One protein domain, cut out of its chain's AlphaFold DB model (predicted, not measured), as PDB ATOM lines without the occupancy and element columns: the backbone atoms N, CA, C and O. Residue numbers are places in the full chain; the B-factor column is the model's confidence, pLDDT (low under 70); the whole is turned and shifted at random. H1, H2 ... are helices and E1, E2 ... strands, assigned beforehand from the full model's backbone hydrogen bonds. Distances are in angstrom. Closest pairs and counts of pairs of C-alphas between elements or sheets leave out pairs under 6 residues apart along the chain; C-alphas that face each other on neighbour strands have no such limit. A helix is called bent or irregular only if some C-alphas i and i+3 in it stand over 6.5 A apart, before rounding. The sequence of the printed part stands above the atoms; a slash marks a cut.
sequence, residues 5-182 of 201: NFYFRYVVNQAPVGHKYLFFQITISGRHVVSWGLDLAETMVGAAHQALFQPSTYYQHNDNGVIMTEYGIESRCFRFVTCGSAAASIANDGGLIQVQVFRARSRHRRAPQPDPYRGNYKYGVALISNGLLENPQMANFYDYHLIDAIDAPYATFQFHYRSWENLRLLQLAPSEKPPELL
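What this domain is: This is residues 5 to 182 of the 201 residues of an uncharacterized protein of Sporothrix schenckii (strain ATCC 58251 / de Perez 2211183) (UniProt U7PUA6). Two strongly twisted sheets lie partly face to face with their strands crossed, a loose sandwich: a larger sheet of E2, E3, E9, E11 and E12, built on the long bent strand E9, and a smaller one of E5, E8 and E10. The short pair E1 and E4 continues the smaller layer, for E4 runs on into E5; the hairpin E6 and E7 reaches far out from the body, and H1 with the closing stretch lies beyond the end of E12. The printed part has 178 residues with twelve named strands followed by one named helix; it is mostly strand, though 88 residues, under half, are in named elements. The larger sheet is branched with antiparallel pairs, and the smaller has the order E5, E8, E10, all antiparallel. The whole is only just compact, close to loose, with a radius of gyration of the C-alphas of 19.0 A and spans of 58 by 51 by 30 A.

Where its parts are: Find C-alpha 8 at (211.445, 139.312, 139.501), where E1 begins; it covers residues 8 to 11. Go on to E2, residues 21 to 28, 23.3 A long, and E3, residues 31 to 39, 25.3 A. Next come E4, residues 45 to 48, E5, residues 50 to 54, E6, residues 60 to 63, and E7, residues 66 to 69. E8, residues 74 to 80, measures 19.2 A. Look for C-alpha 95 at (199.527, 135.503, 129.056): here E9, residues 95 to 110, sets out; it bends by 103 degrees at residue 105 and spans 32.9 A. E10 has residues 125 to 132 and 20.9 A, E11 residues 141 to 146 and 15.4 A, E12 residues 155 to 161 and 19.7 A. H1, residues 164 to 169, ends at C-alpha 169, (202.362, 127.425, 115.631).

How they stand to each other: Begin at E9. On one side of it is E2, antiparallel at 147 degrees, where N 100 and O 25 are 2.8 A apart. On the other side are E12, beside residues 95 to 101, with N 97 and O 159 at 2.9 A, and E11, beside residues 103 to 110, with N 108 and O 143 at 2.9 A. E3 forms a hairpin with E2, and N 24 and O 36 are 2.8 A apart. Cross now to the smaller sheet: E8 is its inner strand, with N 51 and O 76 of E5 and E8 at 2.9 A, and N 128 of E10 and O 77 at 2.9 A. The two sheets form a sandwich, two sheets face to face, with the facing parts 10.4 A apart centre to centre and the strands of one at 56 degrees to those of the other. The closest C-alphas of E3 and E5 are those of Val 34 and Ala 51, 5.4 A apart. E1 and E4 are antiparallel at 168 degrees, with N 10 and O 46 at 2.9 A, and residues 5 to 6 pair antiparallel with residues 78 to 79 of E8. In the hairpin E6 and E7, N 61 and O 68 are 2.9 A apart. H1 is on neither of these two sheets, and each of its O i to N i+4 pairs is within hydrogen-bond range.

The domain as a whole: The two C-alphas farthest apart, those of Asn 64 and Pro 174, are 58.9 A from each other. The printed part has no cut. The long links are E8 to E9 and E9 to E10, 14 residues each. The mean pLDDT of the printed part is 88.7; look for values under 70 at residues 83 to 91, 120 to 122 and 177 to 182.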
ATOM      1  N   ASN A   5     210.761 127.437 138.009       91.31
ATOM      2  CA  ASN A   5     210.543 128.582 138.892       91.31
ATOM      3  C   ASN A   5     211.144 129.847 138.270       91.31
ATOM      4  O   ASN A   5     212.212 129.796 137.661       91.31
ATOM      5  N   PHE A   6     210.503 130.988 138.485       93.44
ATOM      6  CA  PHE A   6     211.045 132.286 138.103       93.44
ATOM      7  C   PHE A   6     210.818 133.316 139.210       93.44
ATOM      8  O   PHE A   6     210.062 133.088 140.153       93.44
ATOM      9  N   TYR A   7     211.511 134.446 139.112       95.88
ATOM     10  CA  TYR A   7     211.423 135.541 140.069       95.88
ATOM     11  C   TYR A   7     211.660 136.875 139.365       95.88
ATOM     12  O   TYR A   7     212.188 136.926 138.253       95.88
ATOM     13  N   PHE A   8     211.280 137.961 140.026       95.68
ATOM     14  CA  PHE A   8     211.445 139.312 139.501       95.68
ATOM     15  C   PHE A   8     212.642 139.954 140.172       95.68
ATOM     16  O   PHE A   8     212.591 140.205 141.369       95.68
ATOM     17  N   ARG A   9     213.709 140.230 139.422       96.18
ATOM     18  CA  ARG A   9     214.855 141.007 139.905       96.18
ATOM     19  C   ARG A   9     214.795 142.408 139.320       96.18
ATOM     20  O   ARG A   9     214.505 142.562 138.137       96.18
ATOM     21  N   TYR A  10     215.102 143.412 140.129       95.07
ATOM     22  CA  TYR A  10     215.122 144.802 139.695       95.07
ATOM     23  C   TYR A  10     216.345 145.541 140.229       95.07
ATOM     24  O   TYR A  10     216.890 145.223 141.288       95.07
ATOM     25  N   VAL A  11     216.751 146.553 139.467       96.00
ATOM     26  CA  VAL A  11     217.788 147.524 139.817       96.00
ATOM     27  C   VAL A  11     217.237 148.902 139.473       96.00
ATOM     28  O   VAL A  11     216.794 149.137 138.349       96.00
ATOM     29  N   VAL A  12     217.243 149.807 140.443       94.79
ATOM     30  CA  VAL A  12     216.887 151.210 140.249       94.79
ATOM     31  C   VAL A  12     218.174 151.956 139.922       94.79
ATOM     32  O   VAL A  12     218.987 152.224 140.798       94.79
ATOM     33  N   ASN A  13     218.384 152.276 138.646       92.43
ATOM     34  CA  ASN A  13     219.607 152.965 138.214       92.43
ATOM     35  C   ASN A  13     219.627 154.441 138.641       92.43
ATOM     36  O   ASN A  13     220.691 155.017 138.847       92.43
ATOM     37  N   GLN A  14     218.449 155.052 138.779       91.18
ATOM     38  CA  GLN A  14     218.291 156.442 139.187       91.18
ATOM     39  C   GLN A  14     217.061 156.578 140.084       91.18
ATOM     40  O   GLN A  14     215.949 156.236 139.679       91.18
ATOM     41  N   ALA A  15     217.258 157.077 141.305       89.85
ATOM     42  CA  ALA A  15     216.155 157.347 142.221       89.85
ATOM     43  C   ALA A  15     215.275 158.486 141.668       89.85
ATOM     44  O   ALA A  15     215.815 159.521 141.261       89.85
ATOM     45  N   PRO A  16     213.936 158.350 141.674       90.71
ATOM     46  CA  PRO A  16     213.051 159.455 141.337       90.71
ATOM     47  C   PRO A  16     213.275 160.632 142.293       90.71
ATOM     48  O   PRO A  16     213.231 160.478 143.514       90.71
ATOM     49  N   VAL A  17     213.506 161.820 141.733       88.35
ATOM     50  CA  VAL A  17     213.813 163.024 142.515       88.35
ATOM     51  C   VAL A  17     212.685 163.319 143.506       88.35
ATOM     52  O   VAL A  17     211.520 163.376 143.127       88.35
ATOM     53  N   GLY A  18     213.039 163.526 144.778       88.17
ATOM     54  CA  GLY A  18     212.091 163.916 145.828       88.17
ATOM     55  C   GLY A  18     211.250 162.774 146.411       88.17
ATOM     56  O   GLY A  18     210.369 163.039 147.233       88.17
ATOM     57  N   HIS A  19     211.508 161.517 146.042       88.85
ATOM     58  CA  HIS A  19     210.721 160.375 146.505       88.85
ATOM     59  C   HIS A  19     211.596 159.332 147.191       88.85
ATOM     60  O   HIS A  19     212.666 158.982 146.705       88.85
ATOM     61  N   LYS A  20     211.127 158.843 148.342       92.25
ATOM     62  CA  LYS A  20     211.865 157.880 149.173       92.25
ATOM     63  C   LYS A  20     211.477 156.435 148.893       92.25
ATOM     64  O   LYS A  20     212.283 155.543 149.114       92.25
ATOM     65  N   TYR A  21     210.259 156.206 148.412       97.06
ATOM     66  CA  TYR A  21     209.703 154.868 148.301       97.06
ATOM     67  C   TYR A  21     209.232 154.567 146.885       97.06
ATOM     68  O   TYR A  21     208.588 155.404 146.244       97.06
ATOM     69  N   LEU A  22     209.493 153.339 146.447       97.28
ATOM     70  CA  LEU A  22     208.810 152.725 145.314       97.28
ATOM     71  C   LEU A  22     207.894 151.613 145.815       97.28
ATOM     72  O   LEU A  22     208.249 150.868 146.725       97.28
ATOM     73  N   PHE A  23     206.731 151.490 145.195       97.46
ATOM     74  CA  PHE A  23     205.781 150.411 145.401       97.46
ATOM     75  C   PHE A  23     205.628 149.642 144.093       97.46
ATOM     76  O   PHE A  23     205.351 150.226 143.048       97.46
ATOM     77  N   PHE A  24     205.832 148.336 144.155       97.97
ATOM     78  CA  PHE A  24     205.738 147.421 143.034       97.97
ATOM     79  C   PHE A  24     204.452 146.619 143.161       97.97
ATOM     80  O   PHE A  24     204.146 146.092 144.230       97.97
ATOM     81  N   GLN A  25     203.732 146.486 142.056       97.26
ATOM     82  CA  GLN A  25     202.531 145.674 141.952       97.26
ATOM     83  C   GLN A  25     202.650 144.747 140.749       97.26
ATOM     84  O   GLN A  25     202.863 145.206 139.627       97.26
ATOM     85  N   ILE A  26     202.470 143.448 140.972       96.00
ATOM     86  CA  ILE A  26     202.458 142.451 139.905       96.00
ATOM     87  C   ILE A  26     201.040 141.984 139.642       96.00
ATOM     88  O   ILE A  26     200.331 141.533 140.551       96.00
ATOM     89  N   THR A  27     200.668 142.013 138.366       94.40
ATOM     90  CA  THR A  27     199.492 141.320 137.861       94.40
ATOM     91  C   THR A  27     199.892 140.257 136.842       94.40
ATOM     92  O   THR A  27     200.818 140.436 136.052       94.40
ATOM     93  N   ILE A  28     199.203 139.119 136.871       91.82
ATOM     94  CA  ILE A  28     199.350 138.044 135.888       91.82
ATOM     95  C   ILE A  28     197.991 137.854 135.230       91.82
ATOM     96  O   ILE A  28     197.000 137.566 135.902       91.82
ATOM     97  N   SER A  29     197.941 138.079 133.920       88.79
ATOM     98  CA  SER A  29     196.721 138.081 133.107       88.79
ATOM     99  C   SER A  29     195.617 138.957 133.721       88.79
ATOM    100  O   SER A  29     194.470 138.537 133.852       88.79
ATOM    101  N   GLY A  30     195.992 140.167 134.158       89.68
ATOM    102  CA  GLY A  30     195.092 141.167 134.751       89.68
ATOM    103  C   GLY A  30     194.738 140.939 136.222       89.68
ATOM    104  O   GLY A  30     194.089 141.782 136.836       89.68
ATOM    105  N   ARG A  31     195.177 139.832 136.825       90.52
ATOM    106  CA  ARG A  31     194.901 139.521 138.226       90.52
ATOM    107  C   ARG A  31     196.079 139.909 139.110       90.52
ATOM    108  O   ARG A  31     197.190 139.462 138.852       90.52
ATOM    109  N   HIS A  32     195.835 140.674 140.173       93.13
ATOM    110  CA  HIS A  32     196.844 140.947 141.201       93.13
ATOM    111  C   HIS A  32     197.355 139.656 141.854       93.13
ATOM    112  O   HIS A  32     196.578 138.739 142.140       93.13
ATOM    113  N   VAL A  33     198.672 139.586 142.036       92.42
ATOM    114  CA  VAL A  33     199.358 138.417 142.598       92.42
ATOM    115  C   VAL A  33     200.183 138.780 143.822       92.42
ATOM    116  O   VAL A  33     200.093 138.098 144.838       92.42
ATOM    117  N   VAL A  34     201.009 139.820 143.725       95.00
ATOM    118  CA  VAL A  34     201.867 140.265 144.824       95.00
ATOM    119  C   VAL A  34     202.158 141.749 144.681       95.00
ATOM    120  O   VAL A  34     202.253 142.265 143.565       95.00
ATOM    121  N   SER A  35     202.338 142.415 145.814       96.22
ATOM    122  CA  SER A  35     202.915 143.750 145.872       96.22
ATOM    123  C   SER A  35     203.960 143.822 146.971       96.22
ATOM    124  O   SER A  35     203.862 143.128 147.982       96.22
ATOM    125  N   TRP A  36     204.949 144.681 146.782       96.00
ATOM    126  CA  TRP A  36     205.949 144.997 147.794       96.00
ATOM    127  C   TRP A  36     206.427 146.430 147.588       96.00
ATOM    128  O   TRP A  36     206.024 147.102 146.641       96.00
ATOM    129  N   GLY A  37     207.293 146.920 148.465       95.53
ATOM    130  CA  GLY A  37     207.925 148.210 148.244       95.53
ATOM    131  C   GLY A  37     209.394 148.209 148.605       95.53
ATOM    132  O   GLY A  37     209.924 147.246 149.158       95.53
ATOM    133  N   LEU A  38     210.033 149.303 148.234       95.53
ATOM    134  CA  LEU A  38     211.458 149.544 148.319       95.53
ATOM    135  C   LEU A  38     211.664 150.900 148.982       95.53
ATOM    136  O   LEU A  38     211.065 151.887 148.549       95.53
ATOM    137  N   ASP A  39     212.509 150.947 150.005       95.31
ATOM    138  CA  ASP A  39     213.059 152.195 150.521       95.31
ATOM    139  C   ASP A  39     214.356 152.496 149.769       95.31
ATOM    140  O   ASP A  39     215.342 151.771 149.893       95.31
ATOM    141  N   LEU A  40     214.332 153.558 148.965       95.07
ATOM    142  CA  LEU A  40     215.451 153.970 148.121       95.07
ATOM    143  C   LEU A  40     216.656 154.452 148.944       95.07
ATOM    144  O   LEU A  40     217.751 154.566 148.398       95.07
ATOM    145  N   ALA A  41     216.473 154.741 150.237       92.96
ATOM    146  CA  ALA A  41     217.574 155.032 151.151       92.96
ATOM    147  C   ALA A  41     218.251 153.755 151.681       92.96
ATOM    148  O   ALA A  41     219.433 153.793 152.013       92.96
ATOM    149  N   GLU A  42     217.518 152.638 151.761       93.32
ATOM    150  CA  GLU A  42     218.031 151.353 152.256       93.32
ATOM    151  C   GLU A  42     218.688 150.540 151.135       93.32
ATOM    152  O   GLU A  42     219.756 149.963 151.328       93.32
ATOM    153  N   THR A  43     218.059 150.471 149.956       94.80
ATOM    154  CA  THR A  43     218.591 149.716 148.815       94.80
ATOM    155  C   THR A  43     217.995 150.165 147.482       94.80
ATOM    156  O   THR A  43     216.852 150.606 147.389       94.80
ATOM    157  N   MET A  44     218.780 150.003 146.416       94.68
ATOM    158  CA  MET A  44     218.384 150.252 145.023       94.68
ATOM    159  C   MET A  44     218.239 148.953 144.218       94.68
ATOM    160  O   MET A  44     217.917 148.980 143.032       94.68
ATOM    161  N   VAL A  45     218.482 147.803 144.846       95.74
ATOM    162  CA  VAL A  45     218.430 146.476 144.224       95.74
ATOM    163  C   VAL A  45     217.528 145.583 145.058       95.74
ATOM    164  O   VAL A  45     217.554 145.628 146.288       95.74
ATOM    165  N   GLY A  46     216.744 144.740 144.398       94.76
ATOM    166  CA  GLY A  46     215.944 143.747 145.093       94.76
ATOM    167  C   GLY A  46     215.377 142.690 144.168       94.76
ATOM    168  O   GLY A  46     215.585 142.704 142.949       94.76
ATOM    169  N   ALA A  47     214.669 141.746 144.777       95.26
ATOM    170  CA  ALA A  47     213.972 140.707 144.055       95.26
ATOM    171  C   ALA A  47     212.710 140.244 144.791       95.26
ATOM    172  O   ALA A  47     212.672 140.204 146.018       95.26
ATOM    173  N   ALA A  48     211.694 139.857 144.022       94.94
ATOM    174  CA  ALA A  48     210.491 139.194 144.507       94.94
ATOM    175  C   ALA A  48     210.501 137.732 144.043       94.94
ATOM    176  O   ALA A  48     210.247 137.434 142.873       94.94
ATOM    177  N   HIS A  49     210.820 136.826 144.971       94.26
ATOM    178  CA  HIS A  49     210.896 135.379 144.726       94.26
ATOM    179  C   HIS A  49     209.579 134.648 144.991       94.26
ATOM    180  O   HIS A  49     209.335 133.576 144.440       94.26
ATOM    181  N   GLN A  50     208.737 135.230 145.840       94.98
ATOM    182  CA  GLN A  50     207.532 134.599 146.349       94.98
ATOM    183  C   GLN A  50     206.448 135.636 146.624       94.98
ATOM    184  O   GLN A  50     206.731 136.820 146.817       94.98
ATOM    185  N   ALA A  51     205.213 135.164 146.679       95.37
ATOM    186  CA  ALA A  51     204.055 135.903 147.143       95.37
ATOM    187  C   ALA A  51     203.543 135.289 148.451       95.37
ATOM    188  O   ALA A  51     203.688 134.086 148.674       95.37
ATOM    189  N   LEU A  52     202.969 136.123 149.313       95.93
ATOM    190  CA  LEU A  52     202.518 135.734 150.646       95.93
ATOM    191  C   LEU A  52     200.991 135.688 150.691       95.93
ATOM    192  O   LEU A  52     200.332 136.657 150.318       95.93
ATOM    193  N   PHE A  53     200.445 134.577 151.173       95.94
ATOM    194  CA  PHE A  53     199.010 134.318 151.244       95.94
ATOM    195  C   PHE A  53     198.605 133.794 152.620       95.94
ATOM    196  O   PHE A  53     199.436 133.389 153.435       95.94
ATOM    197  N   GLN A  54     197.300 133.796 152.875       95.50
ATOM    198  CA  GLN A  54     196.739 132.975 153.940       95.50
ATOM    199  C   GLN A  54     197.014 131.497 153.637       95.50
ATOM    200  O   GLN A  54     196.994 131.120 152.458       95.50
ATOM    201  N   PRO A  55     197.222 130.665 154.671       95.64
ATOM    202  CA  PRO A  55     197.333 129.225 154.508       95.64
ATOM    203  C   PRO A  55     196.145 128.666 153.722       95.64
ATOM    204  O   PRO A  55     194.980 128.873 154.060       95.64
ATOM    205  N   SER A  56     196.455 127.999 152.617       93.15
ATOM    206  CA  SER A  56     195.484 127.331 151.759       93.15
ATOM    207  C   SER A  56     194.961 126.037 152.385       93.15
ATOM    208  O   SER A  56     195.343 125.633 153.483       93.15
ATOM    209  N   THR A  57     194.106 125.334 151.642       91.78
ATOM    210  CA  THR A  57     193.529 124.042 152.039       91.78
ATOM    211  C   THR A  57     194.572 122.957 152.322       91.78
ATOM    212  O   THR A  57     194.236 121.965 152.955       91.78
ATOM    213  N   TYR A  58     195.831 123.126 151.894       90.47
ATOM    214  CA  TYR A  58     196.929 122.216 152.253       90.47
ATOM    215  C   TYR A  58     197.202 122.163 153.758       90.47
ATOM    216  O   TYR A  58     197.712 121.160 154.245       90.47
ATOM    217  N   TYR A  59     196.844 123.225 154.476       94.09
ATOM    218  CA  TYR A  59     197.070 123.380 155.909       94.09
ATOM    219  C   TYR A  59     195.781 123.201 156.717       94.09
ATOM    220  O   TYR A  59     195.698 123.612 157.874       94.09
ATOM    221  N   GLN A  60     194.746 122.630 156.099       94.13
ATOM    222  CA  GLN A  60     193.493 122.319 156.769       94.13
ATOM    223  C   GLN A  60     193.516 120.899 157.321       94.13
ATOM    224  O   GLN A  60     193.881 119.955 156.624       94.13
ATOM    225  N   HIS A  61     193.072 120.744 158.562       93.43
ATOM    226  CA  HIS A  61     192.854 119.450 159.194       93.43
ATOM    227  C   HIS A  61     191.493 119.434 159.887       93.43
ATOM    228  O   HIS A  61     190.915 120.473 160.206       93.43
ATOM    229  N   ASN A  62     190.952 118.234 160.073       94.24
ATOM    230  CA  ASN A  62     189.706 118.039 160.796       94.24
ATOM    231  C   ASN A  62     190.028 117.794 162.272       94.24
ATOM    232  O   ASN A  62     190.690 116.808 162.592       94.24
ATOM    233  N   ASP A  63     189.554 118.682 163.139       91.57
ATOM    234  CA  ASP A  63     189.570 118.507 164.586       91.57
ATOM    235  C   ASP A  63     188.122 118.374 165.081       91.57
ATOM    236  O   ASP A  63     187.338 119.324 165.031       91.57
ATOM    237  N   ASN A  64     187.735 117.167 165.503       90.58
ATOM    238  CA  ASN A  64     186.414 116.862 166.071       90.58
ATOM    239  C   ASN A  64     185.206 117.327 165.224       90.58
ATOM    240  O   ASN A  64     184.179 117.750 165.752       90.58
ATOM    241  N   GLY A  65     185.309 117.233 163.896       91.99
ATOM    242  CA  GLY A  65     184.258 117.643 162.959       91.99
ATOM    243  C   GLY A  65     184.333 119.110 162.529       91.99
ATOM    244  O   GLY A  65     183.546 119.527 161.680       91.99
ATOM    245  N   VAL A  66     185.282 119.884 163.059       92.19
ATOM    246  CA  VAL A  66     185.540 121.273 162.671       92.19
ATOM    247  C   VAL A  66     186.793 121.326 161.799       92.19
ATOM    248  O   VAL A  66     187.855 120.836 162.174       92.19
ATOM    249  N   ILE A  67     186.683 121.927 160.612       92.40
ATOM    250  CA  ILE A  67     187.847 122.162 159.749       92.40
ATOM    251  C   ILE A  67     188.632 123.339 160.325       92.40
ATOM    252  O   ILE A  67     188.175 124.483 160.279       92.40
ATOM    253  N   MET A  68     189.820 123.056 160.847       92.70
ATOM    254  CA  MET A  68     190.765 124.056 161.327       92.70
ATOM    255  C   MET A  68     191.855 124.272 160.281       92.70
ATOM    256  O   MET A  68     192.309 123.330 159.638       92.70
ATOM    257  N   THR A  69     192.267 125.524 160.090       93.10
ATOM    258  CA  THR A  69     193.411 125.875 159.236       93.10
ATOM    259  C   THR A  69     194.588 126.223 160.137       93.10
ATOM    260  O   THR A  69     194.417 127.007 161.070       93.10
ATOM    261  N   GLU A  70     195.759 125.647 159.877       92.43
ATOM    262  CA  GLU A  70     196.991 125.984 160.592       92.43
ATOM    263  C   GLU A  70     197.273 127.491 160.505       92.43
ATOM    264  O   GLU A  70     197.074 128.120 159.463       92.43
ATOM    265  N   TYR A  71     197.728 128.087 161.607       91.79
ATOM    266  CA  TYR A  71     198.102 129.497 161.630       91.79
ATOM    267  C   TYR A  71     199.426 129.716 160.897       91.79
ATOM    268  O   TYR A  71     200.381 128.970 161.084       91.79
ATOM    269  N   GLY A  72     199.523 130.792 160.117       94.34
ATOM    270  CA  GLY A  72     200.776 131.161 159.472       94.34
ATOM    271  C   GLY A  72     200.589 132.077 158.275       94.34
ATOM    272  O   GLY A  72     199.516 132.633 158.042       94.34
ATOM    273  N   ILE A  73     201.668 132.226 157.512       96.54
ATOM    274  CA  ILE A  73     201.684 132.908 156.220       96.54
ATOM    275  C   ILE A  73     202.248 131.908 155.221       96.54
ATOM    276  O   ILE A  73     203.389 131.472 155.366       96.54
ATOM    277  N   GLU A  74     201.459 131.541 154.220       96.78
ATOM    278  CA  GLU A  74     201.903 130.649 153.158       96.78
ATOM    279  C   GLU A  74     202.733 131.428 152.141       96.78
ATOM    280  O   GLU A  74     202.285 132.435 151.586       96.78
ATOM    281  N   SER A  75     203.936 130.935 151.870       95.83
ATOM    282  CA  SER A  75     204.746 131.404 150.757       95.83
ATOM    283  C   SER A  75     204.411 130.618 149.495       95.83
ATOM    284  O   SER A  75     204.303 129.391 149.523       95.83
ATOM    285  N   ARG A  76     204.277 131.311 148.362       95.48
ATOM    286  CA  ARG A  76     204.122 130.680 147.049       95.48
ATOM    287  C   ARG A  76     205.100 131.241 146.026       95.48
ATOM    288  O   ARG A  76     205.130 132.450 145.800       95.48
ATOM    289  N   CYS A  77     205.845 130.364 145.360       94.64
ATOM    290  CA  CYS A  77     206.799 130.720 144.307       94.64
ATOM    291  C   CYS A  77     206.126 130.748 142.931       94.64
ATOM    292  O   CYS A  77     205.201 129.978 142.664       94.64
ATOM    293  N   PHE A  78     206.627 131.595 142.032       93.45
ATOM    294  CA  PHE A  78     206.145 131.666 140.653       93.45
ATOM    295  C   PHE A  78     206.753 130.548 139.809       93.45
ATOM    296  O   PHE A  78     207.969 130.345 139.824       93.45
ATOM    297  N   ARG A  79     205.923 129.832 139.049       90.68
ATOM    298  CA  ARG A  79     206.357 128.713 138.209       90.68
ATOM    299  C   ARG A  79     205.659 128.729 136.861       90.68
ATOM    300  O   ARG A  79     204.437 128.843 136.801       90.68
ATOM    301  N   PHE A  80     206.421 128.545 135.786       87.90
ATOM    302  CA  PHE A  80     205.843 128.169 134.499       87.90
ATOM    303  C   PHE A  80     205.398 126.714 134.557       87.90
ATOM    304  O   PHE A  80     206.199 125.826 134.850       87.90
ATOM    305  N   VAL A  81     204.122 126.477 134.279       82.44
ATOM    306  CA  VAL A  81     203.518 125.148 134.274       82.44
ATOM    307  C   VAL A  81     202.993 124.855 132.881       82.44
ATOM    308  O   VAL A  81     202.356 125.698 132.251       82.44
ATOM    309  N   THR A  82     203.223 123.644 132.388       70.86
ATOM    310  CA  THR A  82     202.464 123.171 131.233       70.86
ATOM    311  C   THR A  82     201.045 122.902 131.702       70.86
ATOM    312  O   THR A  82     200.849 122.096 132.613       70.86
ATOM    313  N   CYS A  83     200.043 123.557 131.110       58.10
ATOM    314  CA  CYS A  83     198.663 123.135 131.320       58.10
ATOM    315  C   CYS A  83     198.555 121.684 130.828       58.10
ATOM    316  O   CYS A  83     198.595 121.434 129.629       58.10
ATOM    317  N   GLY A  84     198.478 120.736 131.768       49.18
ATOM    318  CA  GLY A  84     198.521 119.283 131.553       49.18
ATOM    319  C   GLY A  84     197.292 118.699 130.856       49.18
ATOM    320  O   GLY A  84     196.855 117.602 131.173       49.18
ATOM    321  N   SER A  85     196.705 119.434 129.922       45.30
ATOM    322  CA  SER A  85     195.618 118.975 129.080       45.30
ATOM    323  C   SER A  85     195.912 119.424 127.661       45.30
ATOM    324  O   SER A  85     196.089 120.615 127.406       45.30
ATOM    325  N   ALA A  86     195.886 118.468 126.735       47.93
ATOM    326  CA  ALA A  86     195.954 118.662 125.287       47.93
ATOM    327  C   ALA A  86     194.856 119.598 124.717       47.93
ATOM    328  O   ALA A  86     194.728 119.727 123.504       47.93
ATOM    329  N   ALA A  87     194.062 120.253 125.572       47.77
ATOM    330  CA  ALA A  87     192.968 121.146 125.225       47.77
ATOM    331  C   ALA A  87     193.083 122.557 125.839       47.77
ATOM    332  O   ALA A  87     192.093 123.294 125.854       47.77
ATOM    333  N   ALA A  88     194.250 122.982 126.344       54.07
ATOM    334  CA  ALA A  88     194.460 124.415 126.544       54.07
ATOM    335  C   ALA A  88     194.405 125.081 125.160       54.07
ATOM    336  O   ALA A  88     195.296 124.889 124.337       54.07
ATOM    337  N   SER A  89     193.313 125.796 124.870       56.62
ATOM    338  CA  SER A  89     193.181 126.526 123.608       56.62
ATOM    339  C   SER A  89     194.400 127.428 123.398       56.62
ATOM    340  O   SER A  89     195.013 127.882 124.361       56.62
ATOM    341  N   ILE A  90     194.730 127.746 122.146       58.02
ATOM    342  CA  ILE A  90     195.823 128.676 121.796       58.02
ATOM    343  C   ILE A  90     195.704 130.004 122.575       58.02
ATOM    344  O   ILE A  90     196.706 130.625 122.925       58.02
ATOM    345  N   ALA A  91     194.473 130.416 122.900       63.75
ATOM    346  CA  ALA A  91     194.179 131.595 123.712       63.75
ATOM    347  C   ALA A  91     194.560 131.446 125.200       63.75
ATOM    348  O   ALA A  91     194.813 132.446 125.863       63.75
ATOM    349  N   ASN A  92     194.613 130.218 125.714       71.48
ATOM    350  CA  ASN A  92     194.978 129.878 127.088       71.48
ATOM    351  C   ASN A  92     196.449 129.463 127.242       71.48
ATOM    352  O   ASN A  92     196.870 129.176 128.361       71.48
ATOM    353  N   ASP A  93     197.216 129.390 126.152       76.00
ATOM    354  CA  ASP A  93     198.639 129.059 126.182       76.00
ATOM    355  C   ASP A  93     199.486 130.332 126.126       76.00
ATOM    356  O   ASP A  93     199.898 130.821 125.065       76.00
ATOM    357  N   GLY A  94     199.681 130.893 127.317       82.38
ATOM    358  CA  GLY A  94     200.396 132.132 127.552       82.38
ATOM    359  C   GLY A  94     199.521 133.252 128.091       82.38
ATOM    360  O   GLY A  94     198.298 133.146 128.181       82.38
ATOM    361  N   GLY A  95     200.172 134.352 128.445       89.05
ATOM    362  CA  GLY A  95     199.527 135.503 129.056       89.05
ATOM    363  C   GLY A  95     200.452 136.708 129.152       89.05
ATOM    364  O   GLY A  95     201.486 136.791 128.485       89.05
ATOM    365  N   LEU A  96     200.057 137.647 130.007       91.89
ATOM    366  CA  LEU A  96     200.800 138.870 130.285       91.89
ATOM    367  C   LEU A  96     201.155 138.918 131.768       91.89
ATOM    368  O   LEU A  96     200.268 138.854 132.615       91.89
ATOM    369  N   ILE A  97     202.437 139.059 132.081       94.80
ATOM    370  CA  ILE A  97     202.882 139.482 133.406       94.80
ATOM    371  C   ILE A  97     203.149 140.978 133.327       94.80
ATOM    372  O   ILE A  97     203.958 141.422 132.513       94.80
ATOM    373  N   GLN A  98     202.477 141.759 134.160       96.87
ATOM    374  CA  GLN A  98     202.652 143.200 134.221       96.87
ATOM    375  C   GLN A  98     203.196 143.589 135.593       96.87
ATOM    376  O   GLN A  98     202.617 143.238 136.620       96.87
ATOM    377  N   VAL A  99     204.303 144.328 135.600       97.66
ATOM    378  CA  VAL A  99     204.901 144.922 136.798       97.66
ATOM    379  C   VAL A  99     204.674 146.423 136.721       97.66
ATOM    380  O   VAL A  99     205.236 147.093 135.858       97.66
ATOM    381  N   GLN A 100     203.840 146.953 137.606       98.01
ATOM    382  CA  GLN A 100     203.626 148.388 137.755       98.01
ATOM    383  C   GLN A 100     204.454 148.902 138.923       98.01
ATOM    384  O   GLN A 100     204.547 148.250 139.964       98.01
ATOM    385  N   VAL A 101     205.045 150.075 138.745       97.52
ATOM    386  CA  VAL A 101     205.848 150.754 139.755       97.52
ATOM    387  C   VAL A 101     205.223 152.110 140.025       97.52
ATOM    388  O   VAL A 101     204.942 152.868 139.099       97.52
ATOM    389  N   PHE A 102     205.032 152.416 141.298       97.87
ATOM    390  CA  PHE A 102     204.463 153.661 141.787       97.87
ATOM    391  C   PHE A 102     205.452 154.309 142.747       97.87
ATOM    392  O   PHE A 102     206.128 153.632 143.521       97.87
ATOM    393  N   ARG A 103     205.530 155.631 142.733       97.39
ATOM    394  CA  ARG A 103     206.231 156.419 143.740       97.39
ATOM    395  C   ARG A 103     205.308 156.596 144.932       97.39
ATOM    396  O   ARG A 103     204.114 156.860 144.784       97.39
ATOM    397  N   ALA A 104     205.876 156.492 146.125       96.86
ATOM    398  CA  ALA A 104     205.152 156.708 147.367       96.86
ATOM    399  C   ALA A 104     205.828 157.783 148.223       96.86
ATOM    400  O   ALA A 104     207.056 157.895 148.293       96.86
ATOM    401  N   ARG A 105     204.999 158.592 148.888       94.54
ATOM    402  CA  ARG A 105     205.456 159.666 149.779       94.54
ATOM    403  C   ARG A 105     205.890 159.120 151.135       94.54
ATOM    404  O   ARG A 105     206.854 159.608 151.722       94.54
ATOM    405  N   SER A 106     205.161 158.132 151.636       95.54
ATOM    406  CA  SER A 106     205.390 157.507 152.935       95.54
ATOM    407  C   SER A 106     204.910 156.059 152.939       95.54
ATOM    408  O   SER A 106     204.134 155.643 152.075       95.54
ATOM    409  N   ARG A 107     205.379 155.305 153.936       96.22
ATOM    410  CA  ARG A 107     204.881 153.976 154.291       96.22
ATOM    411  C   ARG A 107     204.634 153.908 155.796       96.22
ATOM    412  O   ARG A 107     205.370 154.543 156.550       96.22
ATOM    413  N   HIS A 108     203.652 153.130 156.230       96.15
ATOM    414  CA  HIS A 108     203.400 152.860 157.650       96.15
ATOM    415  C   HIS A 108     203.317 151.358 157.874       96.15
ATOM    416  O   HIS A 108     202.698 150.652 157.081       96.15
ATOM    417  N   ARG A 109     203.968 150.863 158.930       95.98
ATOM    418  CA  ARG A 109     203.941 149.437 159.270       95.98
ATOM    419  C   ARG A 109     202.538 149.056 159.742       95.98
ATOM    420  O   ARG A 109     201.938 149.786 160.527       95.98
ATOM    421  N   ARG A 110     202.052 147.900 159.300       94.89
ATOM    422  CA  ARG A 110     200.752 147.337 159.683       94.89
ATOM    423  C   ARG A 110     200.881 145.876 160.096       94.89
ATOM    424  O   ARG A 110     201.890 145.230 159.815       94.89
ATOM    425  N   ALA A 111     199.839 145.358 160.739       93.57
ATOM    426  CA  ALA A 111     199.730 143.932 161.022       93.57
ATOM    427  C   ALA A 111     199.629 143.112 159.716       93.57
ATOM    428  O   ALA A 111     199.035 143.601 158.744       93.57
ATOM    429  N   PRO A 112     200.177 141.879 159.681       92.38
ATOM    430  CA  PRO A 112     200.015 140.968 158.555       92.38
ATOM    431  C   PRO A 112     198.542 140.732 158.223       92.38
ATOM    432  O   PRO A 112     197.766 140.294 159.068       92.38
ATOM    433  N   GLN A 113     198.168 141.001 156.976       90.99
ATOM    434  CA  GLN A 113     196.848 140.678 156.442       90.99
ATOM    435  C   GLN A 113     197.010 140.131 155.020       90.99
ATOM    436  O   GLN A 113     196.681 140.822 154.057       90.99
ATOM    437  N   PRO A 114     197.601 138.933 154.863       92.85
ATOM    438  CA  PRO A 114     197.712 138.319 153.553       92.85
ATOM    439  C   PRO A 114     196.321 137.951 153.019       92.85
ATOM    440  O   PRO A 114     195.398 137.668 153.791       92.85
ATOM    441  N   ASP A 115     196.180 137.942 151.697       92.82
ATOM    442  CA  ASP A 115     194.949 137.541 151.020       92.82
ATOM    443  C   ASP A 115     194.836 136.011 150.913       92.82
ATOM    444  O   ASP A 115     195.852 135.309 150.886       92.82
ATOM    445  N   PRO A 116     193.619 135.453 150.796       92.86
ATOM    446  CA  PRO A 116     193.450 134.051 150.452       92.86
ATOM    447  C   PRO A 116     193.910 133.787 149.015       92.86
ATOM    448  O   PRO A 116     193.530 134.476 148.059       92.86
ATOM    449  N   TYR A 117     194.678 132.719 148.840       90.93
ATOM    450  CA  TYR A 117     195.064 132.243 147.523       90.93
ATOM    451  C   TYR A 117     193.856 131.635 146.782       90.93
ATOM    452  O   TYR A 117     193.272 130.659 147.245       90.93
ATOM    453  N   ARG A 118     193.477 132.168 145.604       84.02
ATOM    454  CA  ARG A 118     192.280 131.697 144.852       84.02
ATOM    455  C   ARG A 118     192.561 130.783 143.646       84.02
ATOM    456  O   ARG A 118     191.823 130.842 142.664       84.02
ATOM    457  N   GLY A 119     193.608 129.959 143.699       71.64
ATOM    458  CA  GLY A 119     193.624 128.633 143.050       71.64
ATOM    459  C   GLY A 119     193.697 128.482 141.528       71.64
ATOM    460  O   GLY A 119     194.124 127.426 141.078       71.64
ATOM    461  N   ASN A 120     193.310 129.464 140.719       61.87
ATOM    462  CA  ASN A 120     192.923 129.189 139.331       61.87
ATOM    463  C   ASN A 120     193.861 129.833 138.319       61.87
ATOM    464  O   ASN A 120     193.544 130.881 137.749       61.87
ATOM    465  N   TYR A 121     194.993 129.188 138.060       64.78
ATOM    466  CA  TYR A 121     195.867 129.636 136.991       64.78
ATOM    467  C   TYR A 121     195.615 128.885 135.698       64.78
ATOM    468  O   TYR A 121     196.073 127.769 135.462       64.78
ATOM    469  N   LYS A 122     194.859 129.568 134.851       68.71
ATOM    470  CA  LYS A 122     194.918 129.421 133.402       68.71
ATOM    471  C   LYS A 122     196.174 130.166 132.915       68.71
ATOM    472  O   LYS A 122     196.781 130.897 133.696       68.71
ATOM    473  N   TYR A 123     196.541 130.022 131.646       79.34
ATOM    474  CA  TYR A 123     197.599 130.817 130.999       79.34
ATOM    475  C   TYR A 123     199.046 130.353 131.204       79.34
ATOM    476  O   TYR A 123     199.924 130.962 130.618       79.34
ATOM    477  N   GLY A 124     199.316 129.258 131.927       83.26
ATOM    478  CA  GLY A 124     200.652 128.631 131.970       83.26
ATOM    479  C   GLY A 124     201.610 129.141 133.057       83.26
ATOM    480  O   GLY A 124     202.782 128.763 133.069       83.26
ATOM    481  N   VAL A 125     201.142 129.966 133.998       87.57
ATOM    482  CA  VAL A 125     201.911 130.376 135.189       87.57
ATOM    483  C   VAL A 125     201.130 130.051 136.444       87.57
ATOM    484  O   VAL A 125     200.034 130.562 136.607       87.57
ATOM    485  N   ALA A 126     201.709 129.277 137.357       89.01
ATOM    486  CA  ALA A 126     201.119 128.974 138.651       89.01
ATOM    487  C   ALA A 126     201.927 129.565 139.809       89.01
ATOM    488  O   ALA A 126     203.134 129.787 139.706       89.01
ATOM    489  N   LEU A 127     201.249 129.774 140.939       91.87
ATOM    490  CA  LEU A 127     201.886 130.039 142.223       91.87
ATOM    491  C   LEU A 127     201.828 128.779 143.081       91.87
ATOM    492  O   LEU A 127     200.765 128.392 143.576       91.87
ATOM    493  N   ILE A 128     202.981 128.137 143.229       91.65
ATOM    494  CA  ILE A 128     203.131 126.857 143.918       91.65
ATOM    495  C   ILE A 128     203.532 127.112 145.362       91.65
ATOM    496  O   ILE A 128     204.453 127.886 145.609       91.65
ATOM    497  N   SER A 129     202.844 126.457 146.296       94.08
ATOM    498  CA  SER A 129     203.185 126.518 147.718       94.08
ATOM    499  C   SER A 129     204.633 126.110 147.969       94.08
ATOM    500  O   SER A 129     205.091 125.103 147.432       94.08
ATOM    501  N   ASN A 130     205.329 126.900 148.781       93.24
ATOM    502  CA  ASN A 130     206.677 126.639 149.272       93.24
ATOM    503  C   ASN A 130     206.699 126.473 150.803       93.24
ATOM    504  O   ASN A 130     207.746 126.637 151.422       93.24
ATOM    505  N   GLY A 131     205.550 126.183 151.423       95.92
ATOM    506  CA  GLY A 131     205.446 126.057 152.874       95.92
ATOM    507  C   GLY A 131     204.868 127.290 153.570       95.92
ATOM    508  O   GLY A 131     204.661 128.351 152.969       95.92
ATOM    509  N   LEU A 132     204.644 127.144 154.875       96.81
ATOM    510  CA  LEU A 132     204.470 128.279 155.775       96.81
ATOM    511  C   LEU A 132     205.834 128.923 156.038       96.81
ATOM    512  O   LEU A 132     206.853 128.237 156.085       96.81
ATOM    513  N   LEU A 133     205.864 130.245 156.214       96.03
ATOM    514  CA  LEU A 133     207.072 130.926 156.672       96.03
ATOM    515  C   LEU A 133     207.479 130.393 158.053       96.03
ATOM    516  O   LEU A 133     206.666 130.411 158.970       96.03
ATOM    517  N   GLU A 134     208.747 130.010 158.219       94.67
ATOM    518  CA  GLU A 134     209.290 129.558 159.513       94.67
ATOM    519  C   GLU A 134     209.262 130.667 160.577       94.67
ATOM    520  O   GLU A 134     209.031 130.413 161.754       94.67
ATOM    521  N   ASN A 135     209.485 131.917 160.150       92.80
ATOM    522  CA  ASN A 135     209.550 133.097 161.013       92.80
ATOM    523  C   ASN A 135     208.559 134.178 160.540       92.80
ATOM    524  O   ASN A 135     208.982 135.219 160.022       92.80
ATOM    525  N   PRO A 136     207.234 133.967 160.680       92.24
ATOM    526  CA  PRO A 136     206.223 134.904 160.184       92.24
ATOM    527  C   PRO A 136     206.312 136.290 160.846       92.24
ATOM    528  O   PRO A 136     205.956 137.286 160.225       92.24
ATOM    529  N   GLN A 137     206.856 136.384 162.064       90.66
ATOM    530  CA  GLN A 137     207.106 137.638 162.787       90.66
ATOM    531  C   GLN A 137     208.126 138.560 162.101       90.66
ATOM    532  O   GLN A 137     208.145 139.763 162.362       90.66
ATOM    533  N   MET A 138     208.967 138.006 161.222       91.07
ATOM    534  CA  MET A 138     209.943 138.770 160.440       91.07
ATOM    535  C   MET A 138     209.335 139.357 159.160       91.07
ATOM    536  O   MET A 138     209.943 140.228 158.537       91.07
ATOM    537  N   ALA A 139     208.138 138.912 158.760       91.99
ATOM    538  CA  ALA A 139     207.444 139.463 157.607       91.99
ATOM    539  C   ALA A 139     206.886 140.855 157.941       91.99
ATOM    540  O   ALA A 139     206.053 141.026 158.832       91.99
ATOM    541  N   ASN A 140     207.340 141.865 157.202       93.24
ATOM    542  CA  ASN A 140     206.905 143.243 157.386       93.24
ATOM    543  C   ASN A 140     205.856 143.624 156.346       93.24
ATOM    544  O   ASN A 140     206.102 143.548 155.144       93.24
ATOM    545  N   PHE A 141     204.708 144.093 156.825       95.69
ATOM    546  CA  PHE A 141     203.625 144.598 155.993       95.69
ATOM    547  C   PHE A 141     203.528 146.109 156.160       95.69
ATOM    548  O   PHE A 141     203.690 146.637 157.265       95.69
ATOM    549  N   TYR A 142     203.257 146.803 155.058       96.51
ATOM    550  CA  TYR A 142     203.174 148.255 155.033       96.51
ATOM    551  C   TYR A 142     201.994 148.724 154.195       96.51
ATOM    552  O   TYR A 142     201.728 148.157 153.136       96.51
ATOM    553  N   ASP A 143     201.369 149.812 154.629       96.39
ATOM    554  CA  ASP A 143     200.526 150.637 153.771       96.39
ATOM    555  C   ASP A 143     201.380 151.733 153.136       96.39
ATOM    556  O   ASP A 143     202.086 152.459 153.841       96.39
ATOM    557  N   TYR A 144     201.316 151.856 151.810       96.56
ATOM    558  CA  TYR A 144     202.031 152.876 151.045       96.56
ATOM    559  C   TYR A 144     201.084 154.000 150.637       96.56
ATOM    560  O   TYR A 144     200.011 153.758 150.089       96.56
ATOM    561  N   HIS A 145     201.505 155.245 150.856       95.86
ATOM    562  CA  HIS A 145     200.784 156.414 150.368       95.86
ATOM    563  C   HIS A 145     201.309 156.790 148.980       95.86
ATOM    564  O   HIS A 145     202.343 157.460 148.854       95.86
ATOM    565  N   LEU A 146     200.625 156.286 147.950       97.04
ATOM    566  CA  LEU A 146     200.991 156.477 146.549       97.04
ATOM    567  C   LEU A 146     200.805 157.935 146.117       97.04
ATOM    568  O   LEU A 146     199.866 158.607 146.533       97.04
ATOM    569  N   ILE A 147     201.731 158.414 145.291       96.16
ATOM    570  CA  ILE A 147     201.657 159.730 144.641       96.16
ATOM    571  C   ILE A 147     201.048 159.582 143.250       96.16
ATOM    572  O   ILE A 147     200.266 160.421 142.815       96.16
ATOM    573  N   ASP A 148     201.431 158.511 142.560       97.11
ATOM    574  CA  ASP A 148     200.929 158.190 141.236       97.11
ATOM    575  C   ASP A 148     199.539 157.547 141.342       97.11
ATOM    576  O   ASP A 148     199.274 156.753 142.253       97.11
ATOM    577  N   ALA A 149     198.650 157.892 140.411       96.14
ATOM    578  CA  ALA A 149     197.323 157.296 140.339       96.14
ATOM    579  C   ALA A 149     197.413 155.819 139.920       96.14
ATOM    580  O   ALA A 149     198.347 155.408 139.232       96.14
ATOM    581  N   ILE A 150     196.424 155.014 140.319       93.06
ATOM    582  CA  ILE A 150     196.406 153.560 140.063       93.06
ATOM    583  C   ILE A 150     196.441 153.245 138.554       93.06
ATOM    584  O   ILE A 150     197.053 152.262 138.135       93.06
ATOM    585  N   ASP A 151     195.808 154.088 137.742       94.99
ATOM    586  CA  ASP A 151     195.734 154.007 136.283       94.99
ATOM    587  C   ASP A 151     196.882 154.735 135.559       94.99
ATOM    588  O   ASP A 151     197.050 154.558 134.353       94.99
ATOM    589  N   ALA A 152     197.714 155.487 136.285       97.24
ATOM    590  CA  ALA A 152     198.866 156.214 135.757       97.24
ATOM    591  C   ALA A 152     200.138 155.930 136.584       97.24
ATOM    592  O   ALA A 152     200.681 156.840 137.216       97.24
ATOM    593  N   PRO A 153     200.625 154.670 136.610       97.26
ATOM    594  CA  PRO A 153     201.838 154.300 137.334       97.26
ATOM    595  C   PRO A 153     203.067 155.048 136.809       97.26
ATOM    596  O   PRO A 153     203.163 155.364 135.623       97.26
ATOM    597  N   TYR A 154     204.063 155.241 137.675       96.62
ATOM    598  CA  TYR A 154     205.342 155.855 137.308       96.62
ATOM    599  C   TYR A 154     206.089 155.071 136.223       96.62
ATOM    600  O   TYR A 154     206.681 155.662 135.322       96.62
ATOM    601  N   ALA A 155     206.058 153.740 136.298       96.20
ATOM    602  CA  ALA A 155     206.585 152.871 135.254       96.20
ATOM    603  C   ALA A 155     205.756 151.591 135.145       96.20
ATOM    604  O   ALA A 155     205.181 151.117 136.124       96.20
ATOM    605  N   THR A 156     205.714 151.012 133.947       97.37
ATOM    606  CA  THR A 156     205.070 149.720 133.697       97.37
ATOM    607  C   THR A 156     205.969 148.862 132.821       97.37
ATOM    608  O   THR A 156     206.421 149.303 131.769       97.37
ATOM    609  N   PHE A 157     206.194 147.621 133.243       97.62
ATOM    610  CA  PHE A 157     206.897 146.597 132.480       97.62
ATOM    611  C   PHE A 157     205.917 145.490 132.118       97.62
ATOM    612  O   PHE A 157     205.163 145.022 132.972       97.62
ATOM    613  N   GLN A 158     205.929 145.072 130.858       97.28
ATOM    614  CA  GLN A 158     205.019 144.064 130.327       97.28
ATOM    615  C   GLN A 158     205.814 142.909 129.726       97.28
ATOM    616  O   GLN A 158     206.579 143.092 128.782       97.28
ATOM    617  N   PHE A 159     205.605 141.712 130.264       94.53
ATOM    618  CA  PHE A 159     206.237 140.479 129.820       94.53
ATOM    619  C   PHE A 159     205.169 139.557 129.245       94.53
ATOM    620  O   PHE A 159     204.392 138.935 129.975       94.53
ATOM    621  N   HIS A 160     205.123 139.485 127.921       92.03
ATOM    622  CA  HIS A 160     204.317 138.496 127.224       92.03
ATOM    623  C   HIS A 160     205.050 137.160 127.258       92.03
ATOM    624  O   HIS A 160     206.243 137.095 126.968       92.03
ATOM    625  N   TYR A 161     204.339 136.096 127.609       88.95
ATOM    626  CA  TYR A 161     204.904 134.754 127.669       88.95
ATOM    627  C   TYR A 161     203.959 133.767 126.994       88.95
ATOM    628  O   TYR A 161     202.741 133.915 127.079       88.95
ATOM    629  N   ARG A 162     204.529 132.775 126.306       86.64
ATOM    630  CA  ARG A 162     203.834 131.682 125.611       86.64
ATOM    631  C   ARG A 162     204.739 130.454 125.584       86.64
ATOM    632  O   ARG A 162     205.960 130.599 125.684       86.64
ATOM    633  N   SER A 163     204.165 129.259 125.436       82.06
ATOM    634  CA  SER A 163     204.970 128.062 125.186       82.06
ATOM    635  C   SER A 163     205.739 128.179 123.862       82.06
ATOM    636  O   SER A 163     205.338 128.892 122.936       82.06
ATOM    637  N   TRP A 164     206.856 127.457 123.755       81.24
ATOM    638  CA  TRP A 164     207.642 127.414 122.520       81.24
ATOM    639  C   TRP A 164     206.849 126.763 121.379       81.24
ATOM    640  O   TRP A 164     206.962 127.152 120.220       81.24
ATOM    641  N   GLU A 165     206.016 125.780 121.712       80.65
ATOM    642  CA  GLU A 165     205.081 125.125 120.802       80.65
ATOM    643  C   GLU A 165     204.090 126.139 120.213       80.65
ATOM    644  O   GLU A 165     203.912 126.181 118.997       80.65
ATOM    645  N   ASN A 166     203.516 127.017 121.041       81.96
ATOM    646  CA  ASN A 166     202.595 128.061 120.590       81.96
ATOM    647  C   ASN A 166     203.272 129.084 119.685       81.96
ATOM    648  O   ASN A 166     202.745 129.414 118.627       81.96
ATOM    649  N   LEU A 167     204.456 129.562 120.077       85.51
ATOM    650  CA  LEU A 167     205.209 130.518 119.269       85.51
ATOM    651  C   LEU A 167     205.550 129.935 117.893       85.51
ATOM    652  O   LEU A 167     205.463 130.652 116.901       85.51
ATOM    653  N   ARG A 168     205.857 128.634 117.808       84.85
ATOM    654  CA  ARG A 168     206.069 127.942 116.527       84.85
ATOM    655  C   ARG A 168     204.790 127.829 115.700       84.85
ATOM    656  O   ARG A 168     204.825 128.115 114.508       84.85
ATOM    657  N   LEU A 169     203.661 127.470 116.316       84.08
ATOM    658  CA  LEU A 169     202.362 127.425 115.631       84.08
ATOM    659  C   LEU A 169     201.942 128.799 115.085       84.08
ATOM    660  O   LEU A 169     201.350 128.877 114.013       84.08
ATOM    661  N   LEU A 170     202.292 129.874 115.794       84.91
ATOM    662  CA  LEU A 170     202.081 131.260 115.369       84.91
ATOM    663  C   LEU A 170     203.162 131.786 114.411       84.91
ATOM    664  O   LEU A 170     203.090 132.946 114.017       84.91
ATOM    665  N   GLN A 171     204.159 130.969 114.052       86.63
ATOM    666  CA  GLN A 171     205.302 131.363 113.216       86.63
ATOM    667  C   GLN A 171     206.110 132.548 113.791       86.63
ATOM    668  O   GLN A 171     206.733 133.309 113.057       86.63
ATOM    669  N   LEU A 172     206.116 132.697 115.121       86.95
ATOM    670  CA  LEU A 172     206.844 133.731 115.872       86.95
ATOM    671  C   LEU A 172     208.191 133.246 116.426       86.95
ATOM    672  O   LEU A 172     208.939 134.031 117.006       86.95
ATOM    673  N   ALA A 173     208.496 131.956 116.289       84.84
ATOM    674  CA  ALA A 173     209.743 131.354 116.737       84.84
ATOM    675  C   ALA A 173     210.334 130.445 115.647       84.84
ATOM    676  O   ALA A 173     209.569 129.814 114.910       84.84
ATOM    677  N   PRO A 174     211.674 130.327 115.562       82.80
ATOM    678  CA  PRO A 174     212.324 129.348 114.699       82.80
ATOM    679  C   PRO A 174     211.847 127.918 114.989       82.80
ATOM    680  O   PRO A 174     211.453 127.584 116.111       82.80
ATOM    681  N   SER A 175     211.913 127.050 113.977       77.35
ATOM    682  CA  SER A 175     211.517 125.642 114.109       77.35
ATOM    683  C   SER A 175     212.321 124.910 115.187       77.35
ATOM    684  O   SER A 175     211.764 124.082 115.914       77.35
ATOM    685  N   GLU A 176     213.601 125.257 115.326       74.78
ATOM    686  CA  GLU A 176     214.504 124.729 116.342       74.78
ATOM    687  C   GLU A 176     214.578 125.665 117.548       74.78
ATOM    688  O   GLU A 176     214.658 126.886 117.415       74.78
ATOM    689  N   LYS A 177     214.551 125.085 118.751       69.29
ATOM    690  CA  LYS A 177     214.735 125.850 119.984       69.29
ATOM    691  C   LYS A 177     216.201 126.304 120.068       69.29
ATOM    692  O   LYS A 177     217.068 125.431 120.047       69.29
ATOM    693  N   PRO A 178     216.495 127.610 120.229       68.83
ATOM    694  CA  PRO A 178     217.854 128.076 120.454       68.83
ATOM    695  C   PRO A 178     218.475 127.339 121.649       68.83
ATOM    696  O   PRO A 178     217.826 127.257 122.702       68.83
ATOM    697  N   PRO A 179     219.711 126.821 121.529       64.97
ATOM    698  CA  PRO A 179     220.380 126.119 122.625       64.97
ATOM    699  C   PRO A 179     220.527 127.004 123.874       64.97
ATOM    700  O   PRO A 179     220.463 126.502 124.992       64.97
ATOM    701  N   GLU A 180     220.605 128.325 123.698       62.19
ATOM    702  CA  GLU A 180     220.694 129.328 124.771       62.19
ATOM    703  C   GLU A 180     219.462 129.374 125.696       62.19
ATOM    704  O   GLU A 180     219.556 129.823 126.834       62.19
ATOM    705  N   LEU A 181     218.304 128.865 125.255       57.29
ATOM    706  CA  LEU A 181     217.090 128.770 126.081       57.29
ATOM    707  C   LEU A 181     217.032 127.482 126.919       57.29
ATOM    708  O   LEU A 181     215.986 127.136 127.484       57.29
ATOM    709  N   LEU A 182     218.121 126.719 126.972       49.67
ATOM    710  CA  LEU A 182     218.351 125.710 127.992       49.67
ATOM    711  C   LEU A 182     219.031 126.429 129.155       49.67
ATOM    712  O   LEU A 182     220.252 126.407 129.258       49.67
TER     713      LEU A 182